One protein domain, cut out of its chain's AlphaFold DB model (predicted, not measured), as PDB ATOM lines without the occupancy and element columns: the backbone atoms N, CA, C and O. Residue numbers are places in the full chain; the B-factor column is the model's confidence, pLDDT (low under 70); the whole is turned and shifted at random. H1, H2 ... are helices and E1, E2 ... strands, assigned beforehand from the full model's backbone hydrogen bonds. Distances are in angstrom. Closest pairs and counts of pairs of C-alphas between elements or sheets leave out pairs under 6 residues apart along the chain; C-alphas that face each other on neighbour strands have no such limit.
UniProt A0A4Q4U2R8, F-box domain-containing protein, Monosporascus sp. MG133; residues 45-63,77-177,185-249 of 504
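This is residues 45 to 63, 77 to 177 and 185 to 249 of the 504 residues of the protein "F-box domain-containing protein" of Monosporascus sp. MG133 (UniProt A0A4Q4U2R8). A gently curled wall of five parallel strands has helices over one face, while its other face is bare. On the covered side H3, H5 and H6 lie side by side in an arc, followed by the short H8, and the helical hairpin of H1 and H2 packs on H3 farther out from the sheet; H9 is near the edge strand E5. The printed part has 185 residues with nine named helices and five named strands, in the order E1 H1 H2 H3 E2 H4 H5 E3 H6 E4 H7 H8 E5 H9, and the sheet runs E1 E2 E3 E4 E5. The class is mixed, helices and strands. The whole is compact, with a radius of gyration of the C-alphas of 16.2 A and spans of 48 by 43 by 31 A.

Begin at C-alpha 45, at (110.859, 251.748, 115.635), where E1 starts and runs to residue 48. After the first cut find H1, residues 83 to 92, 14.6 A long, then H2, residues 97 to 108, 16.6 A, and H3, residues 112 to 122, 15.5 A. E2, residues 128 to 132, starts from C-alpha 128 at (109.265, 247.452, 115.927) and is followed at once by H4, residues 133 to 137. H5 is residues 141 to 148 and E3 residues 167 to 171. Past the second cut come H6, residues 187 to 192, and E4, residues 198 to 204, 19.4 A long. H7 is residues 211 to 214, H8 residues 216 to 219, and E5 residues 227 to 233, 19.5 A. H9, residues 239 to 245, ends at C-alpha 245, (100.962, 225.408, 119.993).

Start with the sheet, whose edge strands are E1 and E5. Look for N 48 and O 130, 2.8 A apart, between E1 and E2; N 169 and O 129, 2.8 A, between E2 and E3; N 170 and O 200, 2.8 A, between E3 and E4; and N 203 and O 231, 2.8 A, between E4 and E5. The strands E3 and E4 stand at 35 degrees, E4 and E5 at 10 degrees. Two strand-helix-strand units, parallel neighbour strands joined through helices, have right-handed crossovers: E2, H4 H5, E3 and E4, H7 H8, E5. H6 is on the sheet at a height of 8.2 A; it only just lies over E4, with 3 of its C-alphas, and only just runs along it, at 29 degrees on the local plane. H4 is only just at the sheet's level, with a height of 3.7 A. H9 only grazes the sheet, with residues 239 to 244. Now see the hub, H3, which touches H1, H2, H4 and H5. It touches H5 at a shallow tilt of 30 degrees, the same way, with the C-alphas of Gly 117 and Pro 142 closest at 3.9 A. H5 touches H6 at a shallow tilt of 21 degrees, closest at the C-alphas of Gln 143 and Ser 189, 5.6 A. H6 touches H8, closest at the C-alphas of Cys 192 and His 219, 5.9 A. H1 and H2 form a hairpin at a shallow tilt of 21 degrees, opposite ways. H2 touches H3 with residues 103 to 107 alone. H7 and H9 are close but not clearly touching, at 7.0 A between the C-alphas of Trp 211 and Thr 239. In H1, H3, H4, H5 and H9 every O i to N i+4 pair is within hydrogen-bond range; H2 has 7 of 8, H6 has 0 of 2 but 2 of 3 O i to N i+3 pairs, and H7 and H8 are too short for an i+4 pair.

The C-alphas farthest apart are those of Asp 81 and Pro 248, 48.7 A. Residues 64 to 76 are not printed, with 19.3 A from C-alpha 63 to C-alpha 77, nor are 178 to 184, with 16.2 A from C-alpha 177 to C-alpha 185. Of the links printed whole, H5 to E3 is long, at 18 residues. The mean pLDDT of the printed part is 77.4, and 49 residues are under 70, among them 45 to 63, 77 to 82 and 206 to 212.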
ATOM      1  N   SER A  45     109.856 252.769 115.944       63.31
ATOM      2  CA  SER A  45     110.859 251.748 115.635       63.31
ATOM      3  C   SER A  45     112.187 252.092 116.300       63.31
ATOM      4  O   SER A  45     112.634 253.234 116.221       63.31
ATOM      5  N   ILE A  46     112.833 251.109 116.930       66.31
ATOM      6  CA  ILE A  46     114.163 251.274 117.531       66.31
ATOM      7  C   ILE A  46     115.065 250.113 117.133       66.31
ATOM      8  O   ILE A  46     114.668 248.948 117.221       66.31
ATOM      9  N   THR A  47     116.299 250.456 116.766       63.09
ATOM     10  CA  THR A  47     117.377 249.511 116.476       63.09
ATOM     11  C   THR A  47     118.508 249.689 117.486       63.09
ATOM     12  O   THR A  47     119.076 250.774 117.615       63.09
ATOM     13  N   TRP A  48     118.870 248.615 118.187       66.25
ATOM     14  CA  TRP A  48     120.016 248.575 119.097       66.25
ATOM     15  C   TRP A  48     121.025 247.517 118.679       66.25
ATOM     16  O   TRP A  48     120.671 246.354 118.486       66.25
ATOM     17  N   GLY A  49     122.298 247.913 118.599       52.41
ATOM     18  CA  GLY A  49     123.385 246.992 118.307       52.41
ATOM     19  C   GLY A  49     124.668 247.246 119.088       52.41
ATOM     20  O   GLY A  49     124.946 248.367 119.509       52.41
ATOM     21  N   PHE A  50     125.443 246.181 119.280       57.97
ATOM     22  CA  PHE A  50     126.841 246.221 119.685       57.97
ATOM     23  C   PHE A  50     127.701 245.954 118.460       57.97
ATOM     24  O   PHE A  50     127.752 244.830 117.967       57.97
ATOM     25  N   TYR A  51     128.444 246.965 118.035       49.78
ATOM     26  CA  TYR A  51     129.563 246.754 117.131       49.78
ATOM     27  C   TYR A  51     130.744 246.224 117.955       49.78
ATOM     28  O   TYR A  51     131.072 246.769 119.019       49.78
ATOM     29  N   THR A  52     131.353 245.121 117.514       38.19
ATOM     30  CA  THR A  52     132.626 244.646 118.062       38.19
ATOM     31  C   THR A  52     133.636 245.780 117.900       38.19
ATOM     32  O   THR A  52     133.840 246.292 116.810       38.19
ATOM     33  N   CYS A  53     134.197 246.211 119.030       34.50
ATOM     34  CA  CYS A  53     134.946 247.447 119.275       34.50
ATOM     35  C   CYS A  53     134.129 248.768 119.230       34.50
ATOM     36  O   CYS A  53     133.883 249.371 118.190       34.50
ATOM     37  N   TYR A  54     133.843 249.271 120.442       33.34
ATOM     38  CA  TYR A  54     133.172 250.531 120.801       33.34
ATOM     39  C   TYR A  54     131.657 250.557 120.573       33.34
ATOM     40  O   TYR A  54     131.164 250.523 119.449       33.34
ATOM     41  N   VAL A  55     130.903 250.766 121.659       33.00
ATOM     42  CA  VAL A  55     129.558 251.347 121.565       33.00
ATOM     43  C   VAL A  55     129.724 252.753 120.982       33.00
ATOM     44  O   VAL A  55     130.014 253.700 121.706       33.00
ATOM     45  N   LYS A  56     129.614 252.879 119.656       29.69
ATOM     46  CA  LYS A  56     129.544 254.171 118.953       29.69
ATOM     47  C   LYS A  56     128.113 254.633 118.689       29.69
ATOM     48  O   LYS A  56     127.930 255.806 118.391       29.69
ATOM     49  N   ALA A  57     127.109 253.766 118.827       28.47
ATOM     50  CA  ALA A  57     125.715 254.159 118.665       28.47
ATOM     51  C   ALA A  57     124.750 253.193 119.367       28.47
ATOM     52  O   ALA A  57     124.633 252.027 119.007       28.47
ATOM     53  N   VAL A  58     124.013 253.720 120.342       37.22
ATOM     54  CA  VAL A  58     122.595 253.402 120.518       37.22
ATOM     55  C   VAL A  58     121.902 254.403 119.600       37.22
ATOM     56  O   VAL A  58     122.033 255.602 119.845       37.22
ATOM     57  N   GLU A  59     121.250 253.977 118.519       34.06
ATOM     58  CA  GLU A  59     120.576 254.924 117.622       34.06
ATOM     59  C   GLU A  59     119.268 255.414 118.270       34.06
ATOM     60  O   GLU A  59     118.165 254.947 118.015       34.06
ATOM     61  N   LEU A  60     119.440 256.353 119.197       35.09
ATOM     62  CA  LEU A  60     118.484 257.368 119.604       35.09
ATOM     63  C   LEU A  60     119.176 258.680 119.219       35.09
ATOM     64  O   LEU A  60     120.115 259.091 119.897       35.09
ATOM     65  N   CYS A  61     118.829 259.266 118.071       21.84
ATOM     66  CA  CYS A  61     119.610 260.338 117.442       21.84
ATOM     67  C   CYS A  61     120.016 261.481 118.403       21.84
ATOM     68  O   CYS A  61     119.189 262.321 118.756       21.84
ATOM     69  N   SER A  62     121.313 261.582 118.721       25.00
ATOM     70  CA  SER A  62     122.068 262.844 118.836       25.00
ATOM     71  C   SER A  62     123.580 262.576 118.658       25.00
ATOM     72  O   SER A  62     124.058 261.473 118.901       25.00
ATOM     73  N   SER A  63     124.303 263.562 118.129       27.58
ATOM     74  CA  SER A  63     125.530 263.469 117.317       27.58
ATOM     75  C   SER A  63     126.896 263.318 118.031       27.58
ATOM     76  O   SER A  63     127.138 264.003 119.017       27.58
ATOM     77  N   PRO A  77     131.034 253.181 132.374       51.03
ATOM     78  CA  PRO A  77     130.372 253.957 133.404       51.03
ATOM     79  C   PRO A  77     129.538 255.014 132.687       51.03
ATOM     80  O   PRO A  77     130.054 255.757 131.848       51.03
ATOM     81  N   ALA A  78     128.235 255.042 132.973       54.69
ATOM     82  CA  ALA A  78     127.392 256.119 132.486       54.69
ATOM     83  C   ALA A  78     128.090 257.439 132.859       54.69
ATOM     84  O   ALA A  78     128.558 257.549 134.000       54.69
ATOM     85  N   PRO A  79     128.202 258.419 131.942       57.19
ATOM     86  CA  PRO A  79     128.684 259.742 132.304       57.19
ATOM     87  C   PRO A  79     127.962 260.169 133.583       57.19
ATOM     88  O   PRO A  79     126.728 260.136 133.628       57.19
ATOM     89  N   LEU A  80     128.715 260.487 134.641       58.03
ATOM     90  CA  LEU A  80     128.159 260.791 135.969       58.03
ATOM     91  C   LEU A  80     127.046 261.856 135.891       58.03
ATOM     92  O   LEU A  80     126.117 261.850 136.695       58.03
ATOM     93  N   ASP A  81     127.091 262.693 134.855       65.00
ATOM     94  CA  ASP A  81     126.157 263.780 134.576       65.00
ATOM     95  C   ASP A  81     124.763 263.323 134.101       65.00
ATOM     96  O   ASP A  81     123.780 264.021 134.347       65.00
ATOM     97  N   ILE A  82     124.628 262.154 133.456       68.19
ATOM     98  CA  ILE A  82     123.327 261.657 132.951       68.19
ATOM     99  C   ILE A  82     122.657 260.654 133.894       68.19
ATOM    100  O   ILE A  82     121.461 260.386 133.779       68.19
ATOM    101  N   GLN A  83     123.402 260.113 134.859       74.69
ATOM    102  CA  GLN A  83     122.896 259.157 135.843       74.69
ATOM    103  C   GLN A  83     121.666 259.671 136.625       74.69
ATOM    104  O   GLN A  83     120.714 258.898 136.767       74.69
ATOM    105  N   PRO A  84     121.596 260.942 137.083       80.19
ATOM    106  CA  PRO A  84     120.407 261.459 137.763       80.19
ATOM    107  C   PRO A  84     119.143 261.394 136.897       80.19
ATOM    108  O   PRO A  84     118.085 261.018 137.399       80.19
ATOM    109  N   LEU A  85     119.261 261.671 135.592       76.69
ATOM    110  CA  LEU A  85     118.139 261.631 134.649       76.69
ATOM    111  C   LEU A  85     117.578 260.212 134.508       76.69
ATOM    112  O   LEU A  85     116.365 260.019 134.560       76.69
ATOM    113  N   TRP A  86     118.449 259.206 134.400       79.81
ATOM    114  CA  TRP A  86     118.026 257.804 134.338       79.81
ATOM    115  C   TRP A  86     117.368 257.336 135.636       79.81
ATOM    116  O   TRP A  86     116.372 256.613 135.607       79.81
ATOM    117  N   LEU A  87     117.891 257.769 136.786       83.50
ATOM    118  CA  LEU A  87     117.290 257.461 138.083       83.50
ATOM    119  C   LEU A  87     115.918 258.115 138.249       83.50
ATOM    120  O   LEU A  87     115.018 257.504 138.826       83.50
ATOM    121  N   ASP A  88     115.738 259.329 137.739       83.88
ATOM    122  CA  ASP A  88     114.444 260.004 137.755       83.88
ATOM    123  C   ASP A  88     113.450 259.355 136.789       83.88
ATOM    124  O   ASP A  88     112.301 259.132 137.176       83.88
ATOM    125  N   ALA A  89     113.889 258.943 135.597       81.25
ATOM    126  CA  ALA A  89     113.074 258.141 134.683       81.25
ATOM    127  C   ALA A  89     112.637 256.821 135.341       81.25
ATOM    128  O   ALA A  89     111.460 256.468 135.304       81.25
ATOM    129  N   LEU A  90     113.545 256.126 136.032       83.81
ATOM    130  CA  LEU A  90     113.234 254.876 136.731       83.81
ATOM    131  C   LEU A  90     112.168 255.063 137.822       83.81
ATOM    132  O   LEU A  90     111.274 254.225 137.955       83.81
ATOM    133  N   LYS A  91     112.215 256.171 138.576       84.88
ATOM    134  CA  LYS A  91     111.185 256.497 139.581       84.88
ATOM    135  C   LYS A  91     109.796 256.653 138.954       84.88
ATOM    136  O   LYS A  91     108.809 256.307 139.598       84.88
ATOM    137  N   GLN A  92     109.713 257.140 137.715       82.50
ATOM    138  CA  GLN A  92     108.442 257.327 137.005       82.50
ATOM    139  C   GLN A  92     107.821 256.003 136.525       82.50
ATOM    140  O   GLN A  92     106.604 255.928 136.358       82.50
ATOM    141  N   GLN A  93     108.619 254.941 136.359       77.62
ATOM    142  CA  GLN A  93     108.162 253.656 135.812       77.62
ATOM    143  C   GLN A  93     107.353 252.790 136.797       77.62
ATOM    144  O   GLN A  93     106.675 251.849 136.379       77.62
ATOM    145  N   HIS A  94     107.388 253.104 138.101       77.62
ATOM    146  CA  HIS A  94     106.693 252.362 139.168       77.62
ATOM    147  C   HIS A  94     106.849 250.825 139.071       77.62
ATOM    148  O   HIS A  94     105.889 250.063 139.206       77.62
ATOM    149  N   LEU A  95     108.072 250.355 138.821       77.56
ATOM    150  CA  LEU A  95     108.406 248.928 138.872       77.56
ATOM    151  C   LEU A  95     108.263 248.374 140.315       77.56
ATOM    152  O   LEU A  95     108.311 249.133 141.286       77.56
ATOM    153  N   PRO A  96     108.085 247.057 140.515       78.06
ATOM    154  CA  PRO A  96     108.112 246.442 141.843       78.06
ATOM    155  C   PRO A  96     109.402 246.763 142.620       78.06
ATOM    156  O   PRO A  96     110.495 246.742 142.059       78.06
ATOM    157  N   GLY A  97     109.298 246.996 143.935       79.69
ATOM    158  CA  GLY A  97     110.403 247.536 144.747       79.69
ATOM    159  C   GLY A  97     111.723 246.750 144.680       79.69
ATOM    160  O   GLY A  97     112.789 247.352 144.621       79.69
ATOM    161  N   ARG A  98     111.677 245.412 144.609       84.94
ATOM    162  CA  ARG A  98     112.892 244.580 144.473       84.94
ATOM    163  C   ARG A  98     113.583 244.762 143.115       84.94
ATOM    164  O   ARG A  98     114.807 244.695 143.019       84.94
ATOM    165  N   GLU A  99     112.801 244.974 142.064       86.69
ATOM    166  CA  GLU A  99     113.308 245.143 140.705       86.69
ATOM    167  C   GLU A  99     113.819 246.565 140.484       86.69
ATOM    168  O   GLU A  99     114.834 246.716 139.815       86.69
ATOM    169  N   ILE A 100     113.208 247.583 141.112       87.75
ATOM    170  CA  ILE A 100     113.712 248.969 141.093       87.75
ATOM    171  C   ILE A 100     115.142 249.043 141.617       87.75
ATOM    172  O   ILE A 100     115.979 249.659 140.968       87.75
ATOM    173  N   GLU A 101     115.449 248.423 142.759       90.69
ATOM    174  CA  GLU A 101     116.811 248.491 143.311       90.69
ATOM    175  C   GLU A 101     117.827 247.767 142.421       90.69
ATOM    176  O   GLU A 101     118.961 248.222 142.261       90.69
ATOM    177  N   THR A 102     117.401 246.685 141.763       91.19
ATOM    178  CA  THR A 102     118.235 245.987 140.775       91.19
ATOM    179  C   THR A 102     118.471 246.870 139.546       91.19
ATOM    180  O   THR A 102     119.614 247.052 139.136       91.19
ATOM    181  N   PHE A 103     117.412 247.485 139.008       89.94
ATOM    182  CA  PHE A 103     117.488 248.464 137.921       89.94
ATOM    183  C   PHE A 103     118.416 249.619 138.268       89.94
ATOM    184  O   PHE A 103     119.310 249.942 137.496       89.94
ATOM    185  N   ARG A 104     118.234 250.214 139.446       89.94
ATOM    186  CA  ARG A 104     119.043 251.320 139.945       89.94
ATOM    187  C   ARG A 104     120.512 250.933 139.991       89.94
ATOM    188  O   ARG A 104     121.332 251.640 139.423       89.94
ATOM    189  N   SER A 105     120.834 249.806 140.623       92.06
ATOM    190  CA  SER A 105     122.204 249.298 140.706       92.06
ATOM    191  C   SER A 105     122.826 249.098 139.321       92.06
ATOM    192  O   SER A 105     123.928 249.580 139.077       92.06
ATOM    193  N   GLU A 106     122.140 248.413 138.406       89.50
ATOM    194  CA  GLU A 106     122.688 248.094 137.082       89.50
ATOM    195  C   GLU A 106     122.790 249.323 136.164       89.50
ATOM    196  O   GLU A 106     123.781 249.475 135.454       89.50
ATOM    197  N   VAL A 107     121.834 250.256 136.233       86.38
ATOM    198  CA  VAL A 107     121.913 251.553 135.537       86.38
ATOM    199  C   VAL A 107     123.086 252.380 136.065       86.38
ATOM    200  O   VAL A 107     123.819 252.968 135.274       86.38
ATOM    201  N   CYS A 108     123.323 252.392 137.381       85.62
ATOM    202  CA  CYS A 108     124.477 253.074 137.975       85.62
ATOM    203  C   CYS A 108     125.821 252.480 137.525       85.62
ATOM    204  O   CYS A 108     126.804 253.210 137.456       85.62
ATOM    205  N   LYS A 109     125.866 251.179 137.212       85.06
ATOM    206  CA  LYS A 109     127.045 250.519 136.631       85.06
ATOM    207  C   LYS A 109     127.199 250.775 135.130       85.06
ATOM    208  O   LYS A 109     128.205 250.383 134.556       85.06
ATOM    209  N   GLY A 110     126.211 251.403 134.491       79.06
ATOM    210  CA  GLY A 110     126.183 251.581 133.043       79.06
ATOM    211  C   GLY A 110     125.912 250.286 132.274       79.06
ATOM    212  O   GLY A 110     126.301 250.184 131.115       79.06
ATOM    213  N   ASN A 111     125.242 249.298 132.890       83.56
ATOM    214  CA  ASN A 111     124.888 248.048 132.217       83.56
ATOM    215  C   ASN A 111     123.957 248.346 131.020       83.56
ATOM    216  O   ASN A 111     122.829 248.817 131.227       83.56
ATOM    217  N   PRO A 112     124.365 248.045 129.775       81.12
ATOM    218  CA  PRO A 112     123.579 248.388 128.589       81.12
ATOM    219  C   PRO A 112     122.217 247.686 128.539       81.12
ATOM    220  O   PRO A 112     121.222 248.303 128.160       81.12
ATOM    221  N   GLY A 113     122.125 246.445 129.021       83.56
ATOM    222  CA  GLY A 113     120.853 245.735 129.156       83.56
ATOM    223  C   GLY A 113     119.897 246.411 130.152       83.56
ATOM    224  O   GLY A 113     118.685 246.429 129.938       83.56
ATOM    225  N   ALA A 114     120.413 247.024 131.221       87.12
ATOM    226  CA  ALA A 114     119.593 247.779 132.173       87.12
ATOM    227  C   ALA A 114     119.035 249.071 131.563       87.12
ATOM    228  O   ALA A 114     117.853 249.376 131.734       87.12
ATOM    229  N   LEU A 115     119.872 249.795 130.814       84.88
ATOM    230  CA  LEU A 115     119.466 250.991 130.072       84.88
ATOM    231  C   LEU A 115     118.413 250.647 129.010       84.88
ATOM    232  O   LEU A 115     117.375 251.303 128.946       84.88
ATOM    233  N   MET A 116     118.622 249.562 128.259       86.69
ATOM    234  CA  MET A 116     117.638 249.000 127.328       86.69
ATOM    235  C   MET A 116     116.310 248.692 128.030       86.69
ATOM    236  O   MET A 116     115.255 249.093 127.546       86.69
ATOM    237  N   GLY A 117     116.339 248.023 129.187       88.88
ATOM    238  CA  GLY A 117     115.129 247.763 129.967       88.88
ATOM    239  C   GLY A 117     114.396 249.054 130.346       88.88
ATOM    240  O   GLY A 117     113.185 249.156 130.169       88.88
ATOM    241  N   LEU A 118     115.119 250.071 130.813       86.94
ATOM    242  CA  LEU A 118     114.528 251.342 131.235       86.94
ATOM    243  C   LEU A 118     113.895 252.096 130.056       86.94
ATOM    244  O   LEU A 118     112.803 252.657 130.179       86.94
ATOM    245  N   LEU A 119     114.559 252.058 128.902       84.56
ATOM    246  CA  LEU A 119     114.042 252.604 127.654       84.56
ATOM    247  C   LEU A 119     112.787 251.850 127.217       84.56
ATOM    248  O   LEU A 119     111.752 252.479 127.055       84.56
ATOM    249  N   LEU A 120     112.812 250.517 127.141       87.75
ATOM    250  CA  LEU A 120     111.627 249.712 126.811       87.75
ATOM    251  C   LEU A 120     110.441 250.021 127.729       87.75
ATOM    252  O   LEU A 120     109.314 250.138 127.252       87.75
ATOM    253  N   ALA A 121     110.691 250.225 129.025       87.25
ATOM    254  CA  ALA A 121     109.656 250.618 129.976       87.25
ATOM    255  C   ALA A 121     109.065 252.008 129.677       87.25
ATOM    256  O   ALA A 121     107.943 252.283 130.067       87.25
ATOM    257  N   SER A 122     109.750 252.882 128.949       81.94
ATOM    258  CA  SER A 122     109.266 254.234 128.629       81.94
ATOM    259  C   SER A 122     108.552 254.326 127.272       81.94
ATOM    260  O   SER A 122     107.917 255.331 126.961       81.94
ATOM    261  N   LEU A 123     108.621 253.280 126.448       82.81
ATOM    262  CA  LEU A 123     108.235 253.335 125.037       82.81
ATOM    263  C   LEU A 123     106.842 252.760 124.782       82.81
ATOM    264  O   LEU A 123     106.676 251.615 124.361       82.81
ATOM    265  N   HIS A 124     105.811 253.558 125.048       81.25
ATOM    266  CA  HIS A 124     104.407 253.126 124.967       81.25
ATOM    267  C   HIS A 124     103.900 252.869 123.537       81.25
ATOM    268  O   HIS A 124     102.912 252.154 123.358       81.25
ATOM    269  N   ASN A 125     104.557 253.459 122.534       79.94
ATOM    270  CA  ASN A 125     104.160 253.378 121.128       79.94
ATOM    271  C   ASN A 125     105.057 252.483 120.269       79.94
ATOM    272  O   ASN A 125     104.841 252.425 119.063       79.94
ATOM    273  N   LEU A 126     106.016 251.778 120.878       86.00
ATOM    274  CA  LEU A 126     106.939 250.910 120.154       86.00
ATOM    275  C   LEU A 126     106.167 249.853 119.354       86.00
ATOM    276  O   LEU A 126     105.354 249.122 119.926       86.00
ATOM    277  N   GLN A 127     106.431 249.780 118.050       88.62
ATOM    278  CA  GLN A 127     105.876 248.778 117.138       88.62
ATOM    279  C   GLN A 127     106.932 247.792 116.655       88.62
ATOM    280  O   GLN A 127     106.635 246.604 116.526       88.62
ATOM    281  N   VAL A 128     108.156 248.266 116.430       88.50
ATOM    282  CA  VAL A 128     109.265 247.452 115.927       88.50
ATOM    283  C   VAL A 128     110.446 247.553 116.886       88.50
ATOM    284  O   VAL A 128     110.912 248.647 117.198       88.50
ATOM    285  N   LEU A 129     110.932 246.403 117.351       89.19
ATOM    286  CA  LEU A 129     112.130 246.296 118.178       89.19
ATOM    287  C   LEU A 129     113.175 245.444 117.464       89.19
ATOM    288  O   LEU A 129     113.027 244.227 117.364       89.19
ATOM    289  N   VAL A 130     114.266 246.067 117.035       86.94
ATOM    290  CA  VAL A 130     115.446 245.357 116.542       86.94
ATOM    291  C   VAL A 130     116.540 245.468 117.594       86.94
ATOM    292  O   VAL A 130     116.910 246.565 118.002       86.94
ATOM    293  N   THR A 131     117.055 244.341 118.067       86.12
ATOM    294  CA  THR A 131     118.104 244.315 119.089       86.12
ATOM    295  C   THR A 131     119.118 243.237 118.788       86.12
ATOM    296  O   THR A 131     118.792 242.177 118.273       86.12
ATOM    297  N   ASP A 132     120.351 243.471 119.183       83.62
ATOM    298  CA  ASP A 132     121.376 242.445 119.181       83.62
ATOM    299  C   ASP A 132     121.181 241.437 120.317       83.62
ATOM    300  O   ASP A 132     120.713 241.782 121.407       83.62
ATOM    301  N   TYR A 133     121.570 240.188 120.067       80.94
ATOM    302  CA  TYR A 133     121.489 239.093 121.030       80.94
ATOM    303  C   TYR A 133     122.216 239.428 122.336       80.94
ATOM    304  O   TYR A 133     121.654 239.266 123.422       80.94
ATOM    305  N   THR A 134     123.438 239.966 122.249       78.50
ATOM    306  CA  THR A 134     124.251 240.249 123.442       78.50
ATOM    307  C   THR A 134     123.638 241.293 124.370       78.50
ATOM    308  O   THR A 134     123.810 241.176 125.583       78.50
ATOM    309  N   MET A 135     122.871 242.257 123.847       79.94
ATOM    310  CA  MET A 135     122.160 243.257 124.663       79.94
ATOM    311  C   MET A 135     121.182 242.590 125.636       79.94
ATOM    312  O   MET A 135     121.123 242.942 126.815       79.94
ATOM    313  N   LEU A 136     120.453 241.576 125.164       81.69
ATOM    314  CA  LEU A 136     119.483 240.832 125.972       81.69
ATOM    315  C   LEU A 136     120.142 239.874 126.976       81.69
ATOM    316  O   LEU A 136     119.487 239.457 127.934       81.69
ATOM    317  N   CYS A 137     121.411 239.521 126.762       79.56
ATOM    318  CA  CYS A 137     122.182 238.632 127.634       79.56
ATOM    319  C   CYS A 137     122.899 239.368 128.774       79.56
ATOM    320  O   CYS A 137     123.184 238.757 129.803       79.56
ATOM    321  N   GLN A 138     123.182 240.666 128.624       81.06
ATOM    322  CA  GLN A 138     123.915 241.451 129.629       81.06
ATOM    323  C   GLN A 138     123.110 241.754 130.897       81.06
ATOM    324  O   GLN A 138     123.688 242.028 131.949       81.06
ATOM    325  N   SER A 139     121.780 241.713 130.822       84.88
ATOM    326  CA  SER A 139     120.906 241.967 131.964       84.88
ATOM    327  C   SER A 139     119.586 241.216 131.832       84.88
ATOM    328  O   SER A 139     119.054 241.049 130.739       84.88
ATOM    329  N   ASN A 140     119.001 240.809 132.959       86.75
ATOM    330  CA  ASN A 140     117.648 240.246 132.996       86.75
ATOM    331  C   ASN A 140     116.549 241.326 132.967       86.75
ATOM    332  O   ASN A 140     115.362 241.009 132.894       86.75
ATOM    333  N   LEU A 141     116.919 242.601 133.049       89.31
ATOM    334  CA  LEU A 141     115.986 243.711 133.210       89.31
ATOM    335  C   LEU A 141     115.074 243.973 131.993       89.31
ATOM    336  O   LEU A 141     113.886 244.210 132.215       89.31
ATOM    337  N   PRO A 142     115.516 243.839 130.724       89.44
ATOM    338  CA  PRO A 142     114.601 243.896 129.575       89.44
ATOM    339  C   PRO A 142     113.482 242.853 129.673       89.44
ATOM    340  O   PRO A 142     112.325 243.109 129.357       89.44
ATOM    341  N   GLN A 143     113.812 241.677 130.200       86.19
ATOM    342  CA  GLN A 143     112.884 240.559 130.335       86.19
ATOM    343  C   GLN A 143     111.877 240.807 131.453       86.19
ATOM    344  O   GLN A 143     110.721 240.405 131.343       86.19
ATOM    345  N   VAL A 144     112.304 241.477 132.528       87.69
ATOM    346  CA  VAL A 144     111.402 241.970 133.574       87.69
ATOM    347  C   VAL A 144     110.358 242.900 132.954       87.69
ATOM    348  O   VAL A 144     109.168 242.718 133.198       87.69
ATOM    349  N   VAL A 145     110.767 243.815 132.071       89.81
ATOM    350  CA  VAL A 145     109.836 244.712 131.365       89.81
ATOM    351  C   VAL A 145     108.886 243.939 130.453       89.81
ATOM    352  O   VAL A 145     107.676 244.139 130.543       89.81
ATOM    353  N   PHE A 146     109.383 242.990 129.653       89.56
ATOM    354  CA  PHE A 146     108.515 242.146 128.822       89.56
ATOM    355  C   PHE A 146     107.517 241.323 129.646       89.56
ATOM    356  O   PHE A 146     106.368 241.159 129.236       89.56
ATOM    357  N   LYS A 147     107.920 240.832 130.826       86.25
ATOM    358  CA  LYS A 147     107.032 240.117 131.756       86.25
ATOM    359  C   LYS A 147     105.988 241.040 132.384       86.25
ATOM    360  O   LYS A 147     104.842 240.628 132.513       86.25
ATOM    361  N   HIS A 148     106.326 242.278 132.741       84.81
ATOM    362  CA  HIS A 148     105.343 243.229 133.288       84.81
ATOM    363  C   HIS A 148     104.373 243.756 132.241       84.81
ATOM    364  O   HIS A 148     103.196 243.935 132.549       84.81
ATOM    365  N   ALA A 149     104.820 243.890 130.993       84.50
ATOM    366  CA  ALA A 149     103.957 244.202 129.858       84.50
ATOM    367  C   ALA A 149     102.791 243.200 129.692       84.50
ATOM    368  O   ALA A 149     101.751 243.544 129.134       84.50
ATOM    369  N   GLN A 150     102.928 241.978 130.226       78.06
ATOM    370  CA  GLN A 150     101.898 240.931 130.224       78.06
ATOM    371  C   GLN A 150     100.726 241.203 131.158       78.06
ATOM    372  O   GLN A 150      99.616 240.728 130.899       78.06
ATOM    373  N   VAL A 151     101.016 241.779 132.328       79.00
ATOM    374  CA  VAL A 151     100.168 241.599 133.502       79.00
ATOM    375  C   VAL A 151      98.977 242.543 133.373       79.00
ATOM    376  O   VAL A 151      99.164 243.764 133.381       79.00
ATOM    377  N   PRO A 152      97.741 242.020 133.245       67.31
ATOM    378  CA  PRO A 152      96.565 242.869 133.193       67.31
ATOM    379  C   PRO A 152      96.428 243.589 134.537       67.31
ATOM    380  O   PRO A 152      96.209 242.955 135.565       67.31
ATOM    381  N   GLU A 153      96.584 244.911 134.523       61.31
ATOM    382  CA  GLU A 153      96.159 245.814 135.600       61.31
ATOM    383  C   GLU A 153      96.648 245.468 137.016       61.31
ATOM    384  O   GLU A 153      95.922 245.638 138.001       61.31
ATOM    385  N   THR A 154      97.921 245.102 137.182       59.94
ATOM    386  CA  THR A 154      98.547 245.388 138.477       59.94
ATOM    387  C   THR A 154      98.554 246.904 138.643       59.94
ATOM    388  O   THR A 154      99.242 247.624 137.922       59.94
ATOM    389  N   ARG A 155      97.745 247.408 139.587       60.72
ATOM    390  CA  ARG A 155      97.557 248.850 139.863       60.72
ATOM    391  C   ARG A 155      98.869 249.623 140.077       60.72
ATOM    392  O   ARG A 155      98.855 250.849 140.064       60.72
ATOM    393  N   SER A 156      99.976 248.921 140.307       66.00
ATOM    394  CA  SER A 156     101.292 249.486 140.564       66.00
ATOM    395  C   SER A 156     102.115 249.789 139.310       66.00
ATOM    396  O   SER A 156     102.843 250.770 139.341       66.00
ATOM    397  N   TYR A 157     102.023 249.014 138.220       73.19
ATOM    398  CA  TYR A 157     102.922 249.213 137.075       73.19
ATOM    399  C   TYR A 157     102.391 250.296 136.127       73.19
ATOM    400  O   TYR A 157     101.328 250.138 135.520       73.19
ATOM    401  N   ARG A 158     103.135 251.405 136.003       69.19
ATOM    402  CA  ARG A 158     102.815 252.520 135.088       69.19
ATOM    403  C   ARG A 158     103.665 252.544 133.820       69.19
ATOM    404  O   ARG A 158     103.417 253.387 132.963       69.19
ATOM    405  N   GLY A 159     104.637 251.645 133.703       68.69
ATOM    406  CA  GLY A 159     105.484 251.594 132.523       68.69
ATOM    407  C   GLY A 159     104.774 251.102 131.268       68.69
ATOM    408  O   GLY A 159     103.596 250.724 131.263       68.69
ATOM    409  N   SER A 160     105.512 251.152 130.168       76.12
ATOM    410  CA  SER A 160     105.091 250.704 128.856       76.12
ATOM    411  C   SER A 160     104.644 249.261 128.915       76.12
ATOM    412  O   SER A 160     105.352 248.361 129.355       76.12
ATOM    413  N   ARG A 161     103.431 249.051 128.419       83.19
ATOM    414  CA  ARG A 161     102.850 247.724 128.279       83.19
ATOM    415  C   ARG A 161     103.212 247.068 126.952       83.19
ATOM    416  O   ARG A 161     102.741 245.968 126.700       83.19
ATOM    417  N   LEU A 162     103.976 247.755 126.092       88.00
ATOM    418  CA  LEU A 162     104.440 247.245 124.797       88.00
ATOM    419  C   LEU A 162     103.319 246.604 123.949       88.00
ATOM    420  O   LEU A 162     103.563 245.713 123.144       88.00
ATOM    421  N   LEU A 163     102.074 247.072 124.119       88.56
ATOM    422  CA  LEU A 163     100.870 246.483 123.507       88.56
ATOM    423  C   LEU A 163     100.797 246.699 121.995       88.56
ATOM    424  O   LEU A 163      99.918 246.145 121.341       88.56
ATOM    425  N   LYS A 164     101.660 247.569 121.468       89.25
ATOM    426  CA  LYS A 164     101.745 247.900 120.051       89.25
ATOM    427  C   LYS A 164     102.920 247.215 119.362       89.25
ATOM    428  O   LYS A 164     103.012 247.337 118.148       89.25
ATOM    429  N   VAL A 165     103.777 246.489 120.089       92.81
ATOM    430  CA  VAL A 165     104.942 245.827 119.490       92.81
ATOM    431  C   VAL A 165     104.451 244.694 118.598       92.81
ATOM    432  O   VAL A 165     103.927 243.692 119.086       92.81
ATOM    433  N   LYS A 166     104.603 244.880 117.291       95.38
ATOM    434  CA  LYS A 166     104.223 243.941 116.233       95.38
ATOM    435  C   LYS A 166     105.408 243.137 115.735       95.38
ATOM    436  O   LYS A 166     105.237 241.987 115.349       95.38
ATOM    437  N   GLU A 167     106.603 243.714 115.755       95.19
ATOM    438  CA  GLU A 167     107.801 243.062 115.246       95.19
ATOM    439  C   GLU A 167     108.930 243.086 116.265       95.19
ATOM    440  O   GLU A 167     109.237 244.127 116.848       95.19
ATOM    441  N   VAL A 168     109.568 241.929 116.451       93.50
ATOM    442  CA  VAL A 168     110.813 241.821 117.211       93.50
ATOM    443  C   VAL A 168     111.839 241.043 116.405       93.50
ATOM    444  O   VAL A 168     111.592 239.898 116.030       93.50
ATOM    445  N   THR A 169     113.008 241.639 116.196       90.75
ATOM    446  CA  THR A 169     114.141 241.006 115.520       90.75
ATOM    447  C   THR A 169     115.352 241.014 116.437       90.75
ATOM    448  O   THR A 169     115.902 242.065 116.756       90.75
ATOM    449  N   ILE A 170     115.773 239.825 116.861       88.44
ATOM    450  CA  ILE A 170     116.987 239.614 117.646       88.44
ATOM    451  C   ILE A 170     118.089 239.195 116.684       88.44
ATOM    452  O   ILE A 170     118.091 238.069 116.182       88.44
ATOM    453  N   ARG A 171     119.005 240.117 116.401       83.25
ATOM    454  CA  ARG A 171     120.121 239.895 115.484       83.25
ATOM    455  C   ARG A 171     121.206 239.096 116.178       83.25
ATOM    456  O   ARG A 171     121.527 239.342 117.343       83.25
ATOM    457  N   ASN A 172     121.786 238.161 115.441       75.88
ATOM    458  CA  ASN A 172     122.965 237.471 115.914       75.88
ATOM    459  C   ASN A 172     124.179 238.363 115.656       75.88
ATOM    460  O   ASN A 172     124.657 238.450 114.535       75.88
ATOM    461  N   ASN A 173     124.648 239.056 116.684       72.31
ATOM    462  CA  ASN A 173     125.853 239.882 116.619       72.31
ATOM    463  C   ASN A 173     127.052 239.217 117.305       72.31
ATOM    464  O   ASN A 173     128.055 239.870 117.597       72.31
ATOM    465  N   LEU A 174     126.922 237.934 117.634       64.81
ATOM    466  CA  LEU A 174     128.029 237.129 118.100       64.81
ATOM    467  C   LEU A 174     128.648 236.409 116.904       64.81
ATOM    468  O   LEU A 174     127.941 235.884 116.047       64.81
ATOM    469  N   ASP A 175     129.978 236.359 116.895       59.91
ATOM    470  CA  ASP A 175     130.736 235.431 116.057       59.91
ATOM    471  C   ASP A 175     130.280 233.985 116.347       59.91
ATOM    472  O   ASP A 175     129.814 233.700 117.458       59.91
ATOM    473  N   SER A 176     130.439 233.067 115.387       53.94
ATOM    474  CA  SER A 176     130.002 231.653 115.448       53.94
ATOM    475  C   SER A 176     130.433 230.894 116.706       53.94
ATOM    476  O   SER A 176     129.841 229.883 117.081       53.94
ATOM    477  N   ARG A 177     131.381 231.445 117.461       54.44
ATOM    478  CA  ARG A 177     131.818 231.023 118.797       54.44
ATOM    479  C   ARG A 177     130.751 231.141 119.909       54.44
ATOM    480  O   ARG A 177     131.103 231.129 121.090       54.44
ATOM    481  N   PRO A 185     119.519 232.607 129.193       54.50
ATOM    482  CA  PRO A 185     118.613 232.627 128.051       54.50
ATOM    483  C   PRO A 185     117.182 232.908 128.519       54.50
ATOM    484  O   PRO A 185     116.458 232.033 128.995       54.50
ATOM    485  N   GLN A 186     116.754 234.155 128.391       66.81
ATOM    486  CA  GLN A 186     115.379 234.562 128.694       66.81
ATOM    487  C   GLN A 186     114.764 235.404 127.563       66.81
ATOM    488  O   GLN A 186     113.773 236.110 127.764       66.81
ATOM    489  N   ILE A 187     115.266 235.220 126.333       79.44
ATOM    490  CA  ILE A 187     114.597 235.633 125.080       79.44
ATOM    491  C   ILE A 187     113.162 235.111 125.015       79.44
ATOM    492  O   ILE A 187     112.294 235.749 124.434       79.44
ATOM    493  N   ALA A 188     112.885 234.006 125.707       83.62
ATOM    494  CA  ALA A 188     111.554 233.454 125.898       83.62
ATOM    495  C   ALA A 188     110.508 234.538 126.277       83.62
ATOM    496  O   ALA A 188     109.388 234.524 125.780       83.62
ATOM    497  N   SER A 189     110.888 235.538 127.084       87.31
ATOM    498  CA  SER A 189     110.002 236.647 127.479       87.31
ATOM    499  C   SER A 189     109.558 237.572 126.335       87.31
ATOM    500  O   SER A 189     108.585 238.295 126.503       87.31
ATOM    501  N   VAL A 190     110.192 237.534 125.163       90.31
ATOM    502  CA  VAL A 190     109.705 238.248 123.972       90.31
ATOM    503  C   VAL A 190     108.406 237.624 123.463       90.31
ATOM    504  O   VAL A 190     107.449 238.337 123.185       90.31
ATOM    505  N   PHE A 191     108.314 236.290 123.443       90.81
ATOM    506  CA  PHE A 191     107.134 235.534 122.983       90.81
ATOM    507  C   PHE A 191     105.898 235.688 123.872       90.81
ATOM    508  O   PHE A 191     104.828 235.152 123.605       90.81
ATOM    509  N   CYS A 192     106.053 236.416 124.959       88.06
ATOM    510  CA  CYS A 192     104.989 236.785 125.853       88.06
ATOM    511  C   CYS A 192     104.168 237.960 125.249       88.06
ATOM    512  O   CYS A 192     102.967 238.072 125.509       88.06
ATOM    513  N   LEU A 193     104.753 238.822 124.408       91.50
ATOM    514  CA  LEU A 193     104.073 239.986 123.820       91.50
ATOM    515  C   LEU A 193     102.930 239.563 122.869       91.50
ATOM    516  O   LEU A 193     103.146 238.936 121.837       91.50
ATOM    517  N   ARG A 194     101.685 239.923 123.214       92.00
ATOM    518  CA  ARG A 194     100.472 239.400 122.544       92.00
ATOM    519  C   ARG A 194     100.170 240.005 121.177       92.00
ATOM    520  O   ARG A 194      99.380 239.424 120.442       92.00
ATOM    521  N   SER A 195     100.727 241.177 120.889       94.19
ATOM    522  CA  SER A 195     100.539 241.922 119.640       94.19
ATOM    523  C   SER A 195     101.531 241.531 118.550       94.19
ATOM    524  O   SER A 195     101.495 242.119 117.474       94.19
ATOM    525  N   LEU A 196     102.424 240.573 118.818       96.38
ATOM    526  CA  LEU A 196     103.450 240.174 117.863       96.38
ATOM    527  C   LEU A 196     102.828 239.566 116.608       96.38
ATOM    528  O   LEU A 196     102.037 238.629 116.674       96.38
ATOM    529  N   GLU A 197     103.229 240.108 115.472       97.38
ATOM    530  CA  GLU A 197     102.891 239.690 114.116       97.38
ATOM    531  C   GLU A 197     104.097 238.989 113.467       97.38
ATOM    532  O   GLU A 197     103.941 237.954 112.810       97.38
ATOM    533  N   ARG A 198     105.311 239.497 113.736       96.94
ATOM    534  CA  ARG A 198     106.582 238.990 113.201       96.94
ATOM    535  C   ARG A 198     107.635 238.837 114.294       96.94
ATOM    536  O   ARG A 198     107.867 239.759 115.073       96.94
ATOM    537  N   VAL A 199     108.313 237.693 114.335       95.81
ATOM    538  CA  VAL A 199     109.445 237.482 115.247       95.81
ATOM    539  C   VAL A 199     110.610 236.841 114.516       95.81
ATOM    540  O   VAL A 199     110.449 235.782 113.920       95.81
ATOM    541  N   THR A 200     111.790 237.440 114.645       93.31
ATOM    542  CA  THR A 200     113.076 236.786 114.395       93.31
ATOM    543  C   THR A 200     113.802 236.654 115.724       93.31
ATOM    544  O   THR A 200     114.075 237.658 116.378       93.31
ATOM    545  N   ALA A 201     114.097 235.433 116.156       90.81
ATOM    546  CA  ALA A 201     114.731 235.192 117.447       90.81
ATOM    547  C   ALA A 201     115.791 234.096 117.373       90.81
ATOM    548  O   ALA A 201     115.710 233.180 116.558       90.81
ATOM    549  N   ILE A 202     116.752 234.179 118.287       86.25
ATOM    550  CA  ILE A 202     117.770 233.153 118.488       86.25
ATOM    551  C   ILE A 202     117.398 232.383 119.752       86.25
ATOM    552  O   ILE A 202     117.206 232.972 120.818       86.25
ATOM    553  N   LEU A 203     117.263 231.069 119.635       83.12
ATOM    554  CA  LEU A 203     117.084 230.167 120.758       83.12
ATOM    555  C   LEU A 203     118.433 229.533 121.058       83.12
ATOM    556  O   LEU A 203     119.041 228.941 120.182       83.12
ATOM    557  N   GLN A 204     118.902 229.648 122.295       77.81
ATOM    558  CA  GLN A 204     120.096 228.945 122.745       77.81
ATOM    559  C   GLN A 204     119.718 227.879 123.759       77.81
ATOM    560  O   GLN A 204     118.829 228.092 124.594       77.81
ATOM    561  N   ARG A 205     120.408 226.736 123.705       71.06
ATOM    562  CA  ARG A 205     120.302 225.699 124.722       71.06
ATOM    563  C   ARG A 205     120.529 226.301 126.098       71.06
ATOM    564  O   ARG A 205     121.622 226.710 126.475       71.06
ATOM    565  N   THR A 206     119.458 226.348 126.873       63.78
ATOM    566  CA  THR A 206     119.541 226.711 128.280       63.78
ATOM    567  C   THR A 206     120.038 225.482 129.024       63.78
ATOM    568  O   THR A 206     119.482 224.401 128.812       63.78
ATOM    569  N   ASN A 207     121.030 225.624 129.902       56.22
ATOM    570  CA  ASN A 207     121.432 224.554 130.813       56.22
ATOM    571  C   ASN A 207     120.240 224.198 131.731       56.22
ATOM    572  O   ASN A 207     120.053 224.764 132.804       56.22
ATOM    573  N   HIS A 208     119.398 223.276 131.260       53.53
ATOM    574  CA  HIS A 208     118.390 222.506 131.992       53.53
ATOM    575  C   HIS A 208     117.235 223.251 132.682       53.53
ATOM    576  O   HIS A 208     116.600 222.657 133.555       53.53
ATOM    577  N   ILE A 209     116.890 224.490 132.310       59.25
ATOM    578  CA  ILE A 209     115.653 225.122 132.804       59.25
ATOM    579  C   ILE A 209     114.576 225.007 131.716       59.25
ATOM    580  O   ILE A 209     114.576 225.791 130.772       59.25
ATOM    581  N   PRO A 210     113.627 224.052 131.823       64.25
ATOM    582  CA  PRO A 210     112.506 223.983 130.895       64.25
ATOM    583  C   PRO A 210     111.752 225.315 130.884       64.25
ATOM    584  O   PRO A 210     111.550 225.904 131.948       64.25
ATOM    585  N   TRP A 211     111.243 225.742 129.728       69.00
ATOM    586  CA  TRP A 211     110.391 226.936 129.612       69.00
ATOM    587  C   TRP A 211     109.184 226.918 130.561       69.00
ATOM    588  O   TRP A 211     108.732 227.954 131.041       69.00
ATOM    589  N   LYS A 212     108.703 225.728 130.932       67.75
ATOM    590  CA  LYS A 212     107.689 225.575 131.982       67.75
ATOM    591  C   LYS A 212     108.114 226.181 133.322       67.75
ATOM    592  O   LYS A 212     107.293 226.787 133.998       67.75
ATOM    593  N   LYS A 213     109.391 226.059 133.705       71.75
ATOM    594  CA  LYS A 213     109.918 226.644 134.950       71.75
ATOM    595  C   LYS A 213     110.112 228.155 134.853       71.75
ATOM    596  O   LYS A 213     110.086 228.820 135.882       71.75
ATOM    597  N   THR A 214     110.289 228.706 133.651       67.56
ATOM    598  CA  THR A 214     110.377 230.164 133.467       67.56
ATOM    599  C   THR A 214     109.001 230.838 133.486       67.56
ATOM    600  O   THR A 214     108.932 232.066 133.500       67.56
ATOM    601  N   GLY A 215     107.913 230.056 133.480       68.88
ATOM    602  CA  GLY A 215     106.534 230.538 133.379       68.88
ATOM    603  C   GLY A 215     106.158 231.039 131.982       68.88
ATOM    604  O   GLY A 215     104.983 231.263 131.711       68.88
ATOM    605  N   VAL A 216     107.123 231.171 131.065       68.75
ATOM    606  CA  VAL A 216     106.900 231.746 129.733       68.75
ATOM    607  C   VAL A 216     105.957 230.878 128.903       68.75
ATOM    608  O   VAL A 216     105.027 231.406 128.302       68.75
ATOM    609  N   ALA A 217     106.140 229.555 128.912       65.62
ATOM    610  CA  ALA A 217     105.339 228.642 128.090       65.62
ATOM    611  C   ALA A 217     103.828 228.719 128.376       65.62
ATOM    612  O   ALA A 217     103.012 228.484 127.493       65.62
ATOM    613  N   SER A 218     103.441 229.053 129.611       70.19
ATOM    614  CA  SER A 218     102.033 229.187 130.003       70.19
ATOM    615  C   SER A 218     101.425 230.545 129.637       70.19
ATOM    616  O   SER A 218     100.203 230.698 129.678       70.19
ATOM    617  N   HIS A 219     102.257 231.533 129.304       71.12
ATOM    618  CA  HIS A 219     101.842 232.918 129.076       71.12
ATOM    619  C   HIS A 219     102.039 233.397 127.641       71.12
ATOM    620  O   HIS A 219     101.312 234.300 127.224       71.12
ATOM    621  N   ALA A 220     102.950 232.775 126.891       79.00
ATOM    622  CA  ALA A 220     103.128 233.014 125.470       79.00
ATOM    623  C   ALA A 220     101.830 232.660 124.748       79.00
ATOM    624  O   ALA A 220     101.569 231.505 124.467       79.00
ATOM    625  N   LYS A 221     100.971 233.646 124.503       88.38
ATOM    626  CA  LYS A 221      99.823 233.528 123.608       88.38
ATOM    627  C   LYS A 221     100.112 234.468 122.463       88.38
ATOM    628  O   LYS A 221     100.123 235.681 122.670       88.38
ATOM    629  N   LEU A 222     100.325 233.905 121.280       94.06
ATOM    630  CA  LEU A 222     100.753 234.620 120.083       94.06
ATOM    631  C   LEU A 222      99.636 234.567 119.025       94.06
ATOM    632  O   LEU A 222      99.830 234.025 117.938       94.06
ATOM    633  N   PRO A 223      98.424 235.085 119.326       95.25
ATOM    634  CA  PRO A 223      97.259 234.917 118.460       95.25
ATOM    635  C   PRO A 223      97.379 235.671 117.132       95.25
ATOM    636  O   PRO A 223      96.652 235.351 116.195       95.25
ATOM    637  N   THR A 224      98.244 236.683 117.063       97.06
ATOM    638  CA  THR A 224      98.477 237.527 115.884       97.06
ATOM    639  C   THR A 224      99.728 237.137 115.104       97.06
ATOM    640  O   THR A 224      99.937 237.677 114.021       97.06
ATOM    641  N   LEU A 225     100.544 236.213 115.621       97.88
ATOM    642  CA  LEU A 225     101.822 235.873 115.007       97.88
ATOM    643  C   LEU A 225     101.584 235.118 113.706       97.88
ATOM    644  O   LEU A 225     101.013 234.025 113.711       97.88
ATOM    645  N   HIS A 226     102.051 235.702 112.608       98.06
ATOM    646  CA  HIS A 226     101.971 235.103 111.287       98.06
ATOM    647  C   HIS A 226     103.366 234.665 110.819       98.06
ATOM    648  O   HIS A 226     103.518 233.538 110.358       98.06
ATOM    649  N   THR A 227     104.417 235.456 111.060       97.81
ATOM    650  CA  THR A 227     105.786 235.096 110.662       97.81
ATOM    651  C   THR A 227     106.694 234.845 111.856       97.81
ATOM    652  O   THR A 227     106.842 235.683 112.744       97.81
ATOM    653  N   LEU A 228     107.368 233.701 111.829       96.75
ATOM    654  CA  LEU A 228     108.343 233.296 112.826       96.75
ATOM    655  C   LEU A 228     109.620 232.829 112.133       96.75
ATOM    656  O   LEU A 228     109.583 231.905 111.325       96.75
ATOM    657  N   ARG A 229     110.749 233.430 112.492       94.75
ATOM    658  CA  ARG A 229     112.092 232.994 112.118       94.75
ATOM    659  C   ARG A 229     112.867 232.658 113.384       94.75
ATOM    660  O   ARG A 229     113.045 233.507 114.254       94.75
ATOM    661  N   LEU A 230     113.316 231.417 113.490       92.06
ATOM    662  CA  LEU A 230     114.100 230.931 114.616       92.06
ATOM    663  C   LEU A 230     115.478 230.502 114.143       92.06
ATOM    664  O   LEU A 230     115.588 229.734 113.195       92.06
ATOM    665  N   ILE A 231     116.503 230.987 114.833       88.75
ATOM    666  CA  ILE A 231     117.861 230.449 114.784       88.75
ATOM    667  C   ILE A 231     118.032 229.631 116.060       88.75
ATOM    668  O   ILE A 231     118.096 230.192 117.149       88.75
ATOM    669  N   ASP A 232     118.004 228.312 115.950       83.19
ATOM    670  CA  ASP A 232     117.980 227.386 117.068       83.19
ATOM    671  C   ASP A 232     119.350 226.732 117.291       83.19
ATOM    672  O   ASP A 232     119.763 225.848 116.552       83.19
ATOM    673  N   HIS A 233     120.035 227.139 118.355       76.81
ATOM    674  CA  HIS A 233     121.236 226.508 118.894       76.81
ATOM    675  C   HIS A 233     120.866 225.445 119.926       76.81
ATOM    676  O   HIS A 233     121.070 225.638 121.133       76.81
ATOM    677  N   LEU A 234     120.326 224.321 119.457       70.56
ATOM    678  CA  LEU A 234     119.994 223.148 120.276       70.56
ATOM    679  C   LEU A 234     119.054 223.442 121.458       70.56
ATOM    680  O   LEU A 234     119.259 222.970 122.584       70.56
ATOM    681  N   SER A 235     118.000 224.218 121.228       70.44
ATOM    682  CA  SER A 235     116.922 224.375 122.193       70.44
ATOM    683  C   SER A 235     116.353 223.011 122.596       70.44
ATOM    684  O   SER A 235     116.479 221.996 121.909       70.44
ATOM    685  N   SER A 236     115.724 222.960 123.772       73.69
ATOM    686  CA  SER A 236     115.084 221.722 124.214       73.69
ATOM    687  C   SER A 236     114.044 221.276 123.173       73.69
ATOM    688  O   SER A 236     113.253 222.126 122.756       73.69
ATOM    689  N   PRO A 237     113.919 219.970 122.852       72.56
ATOM    690  CA  PRO A 237     112.919 219.458 121.902       72.56
ATOM    691  C   PRO A 237     111.462 219.821 122.232       72.56
ATOM    692  O   PRO A 237     110.574 219.660 121.404       72.56
ATOM    693  N   ARG A 238     111.192 220.290 123.457       79.19
ATOM    694  CA  ARG A 238     109.869 220.752 123.905       79.19
ATOM    695  C   ARG A 238     109.569 222.206 123.538       79.19
ATOM    696  O   ARG A 238     108.402 222.578 123.499       79.19
ATOM    697  N   THR A 239     110.597 223.006 123.265       83.50
ATOM    698  CA  THR A 239     110.488 224.455 123.046       83.50
ATOM    699  C   THR A 239     109.668 224.770 121.801       83.50
ATOM    700  O   THR A 239     108.700 225.521 121.874       83.50
ATOM    701  N   ILE A 240     110.017 224.147 120.673       89.44
ATOM    702  CA  ILE A 240     109.328 224.355 119.397       89.44
ATOM    703  C   ILE A 240     107.852 223.919 119.468       89.44
ATOM    704  O   ILE A 240     107.001 224.745 119.139       89.44
ATOM    705  N   PRO A 241     107.496 222.710 119.961       90.62
ATOM    706  CA  PRO A 241     106.095 222.342 120.177       90.62
ATOM    707  C   PRO A 241     105.306 223.343 121.021       90.62
ATOM    708  O   PRO A 241     104.193 223.706 120.651       90.62
ATOM    709  N   GLU A 242     105.870 223.803 122.142       89.06
ATOM    710  CA  GLU A 242     105.197 224.766 123.019       89.06
ATOM    711  C   GLU A 242     104.969 226.106 122.311       89.06
ATOM    712  O   GLU A 242     103.907 226.708 122.455       89.06
ATOM    713  N   LEU A 243     105.930 226.566 121.515       91.31
ATOM    714  CA  LEU A 243     105.825 227.829 120.800       91.31
ATOM    715  C   LEU A 243     104.818 227.764 119.642       91.31
ATOM    716  O   LEU A 243     103.968 228.646 119.520       91.31
ATOM    717  N   LEU A 244     104.853 226.692 118.845       94.62
ATOM    718  CA  LEU A 244     103.912 226.479 117.740       94.62
ATOM    719  C   LEU A 244     102.473 226.280 118.236       94.62
ATOM    720  O   LEU A 244     101.547 226.849 117.659       94.62
ATOM    721  N   ALA A 245     102.275 225.567 119.352       94.12
ATOM    722  CA  ALA A 245     100.962 225.408 119.993       94.12
ATOM    723  C   ALA A 245     100.309 226.741 120.391       94.12
ATOM    724  O   ALA A 245      99.086 226.826 120.505       94.12
ATOM    725  N   ASN A 246     101.114 227.782 120.589       93.88
ATOM    726  CA  ASN A 246     100.655 229.102 120.991       93.88
ATOM    727  C   ASN A 246     100.545 230.110 119.834       93.88
ATOM    728  O   ASN A 246     100.124 231.245 120.077       93.88
ATOM    729  N   ALA A 247     100.864 229.704 118.600       96.75
ATOM    730  CA  ALA A 247     100.832 230.536 117.398       96.75
ATOM    731  C   ALA A 247      99.886 229.959 116.318       96.75
ATOM    732  O   ALA A 247     100.319 229.635 115.214       96.75
ATOM    733  N   PRO A 248      98.570 229.839 116.585       96.62
ATOM    734  CA  PRO A 248      97.629 229.124 115.711       96.62
ATOM    735  C   PRO A 248      97.377 229.791 114.347       96.62
ATOM    736  O   PRO A 248      96.668 229.229 113.517       96.62
ATOM    737  N   ARG A 249      97.883 231.012 114.130       97.69
ATOM    738  CA  ARG A 249      97.765 231.762 112.869       97.69
ATOM    739  C   ARG A 249      99.077 231.847 112.092       97.69
ATOM    740  O   ARG A 249      99.142 232.591 111.118       97.69
TER     741      ARG A 249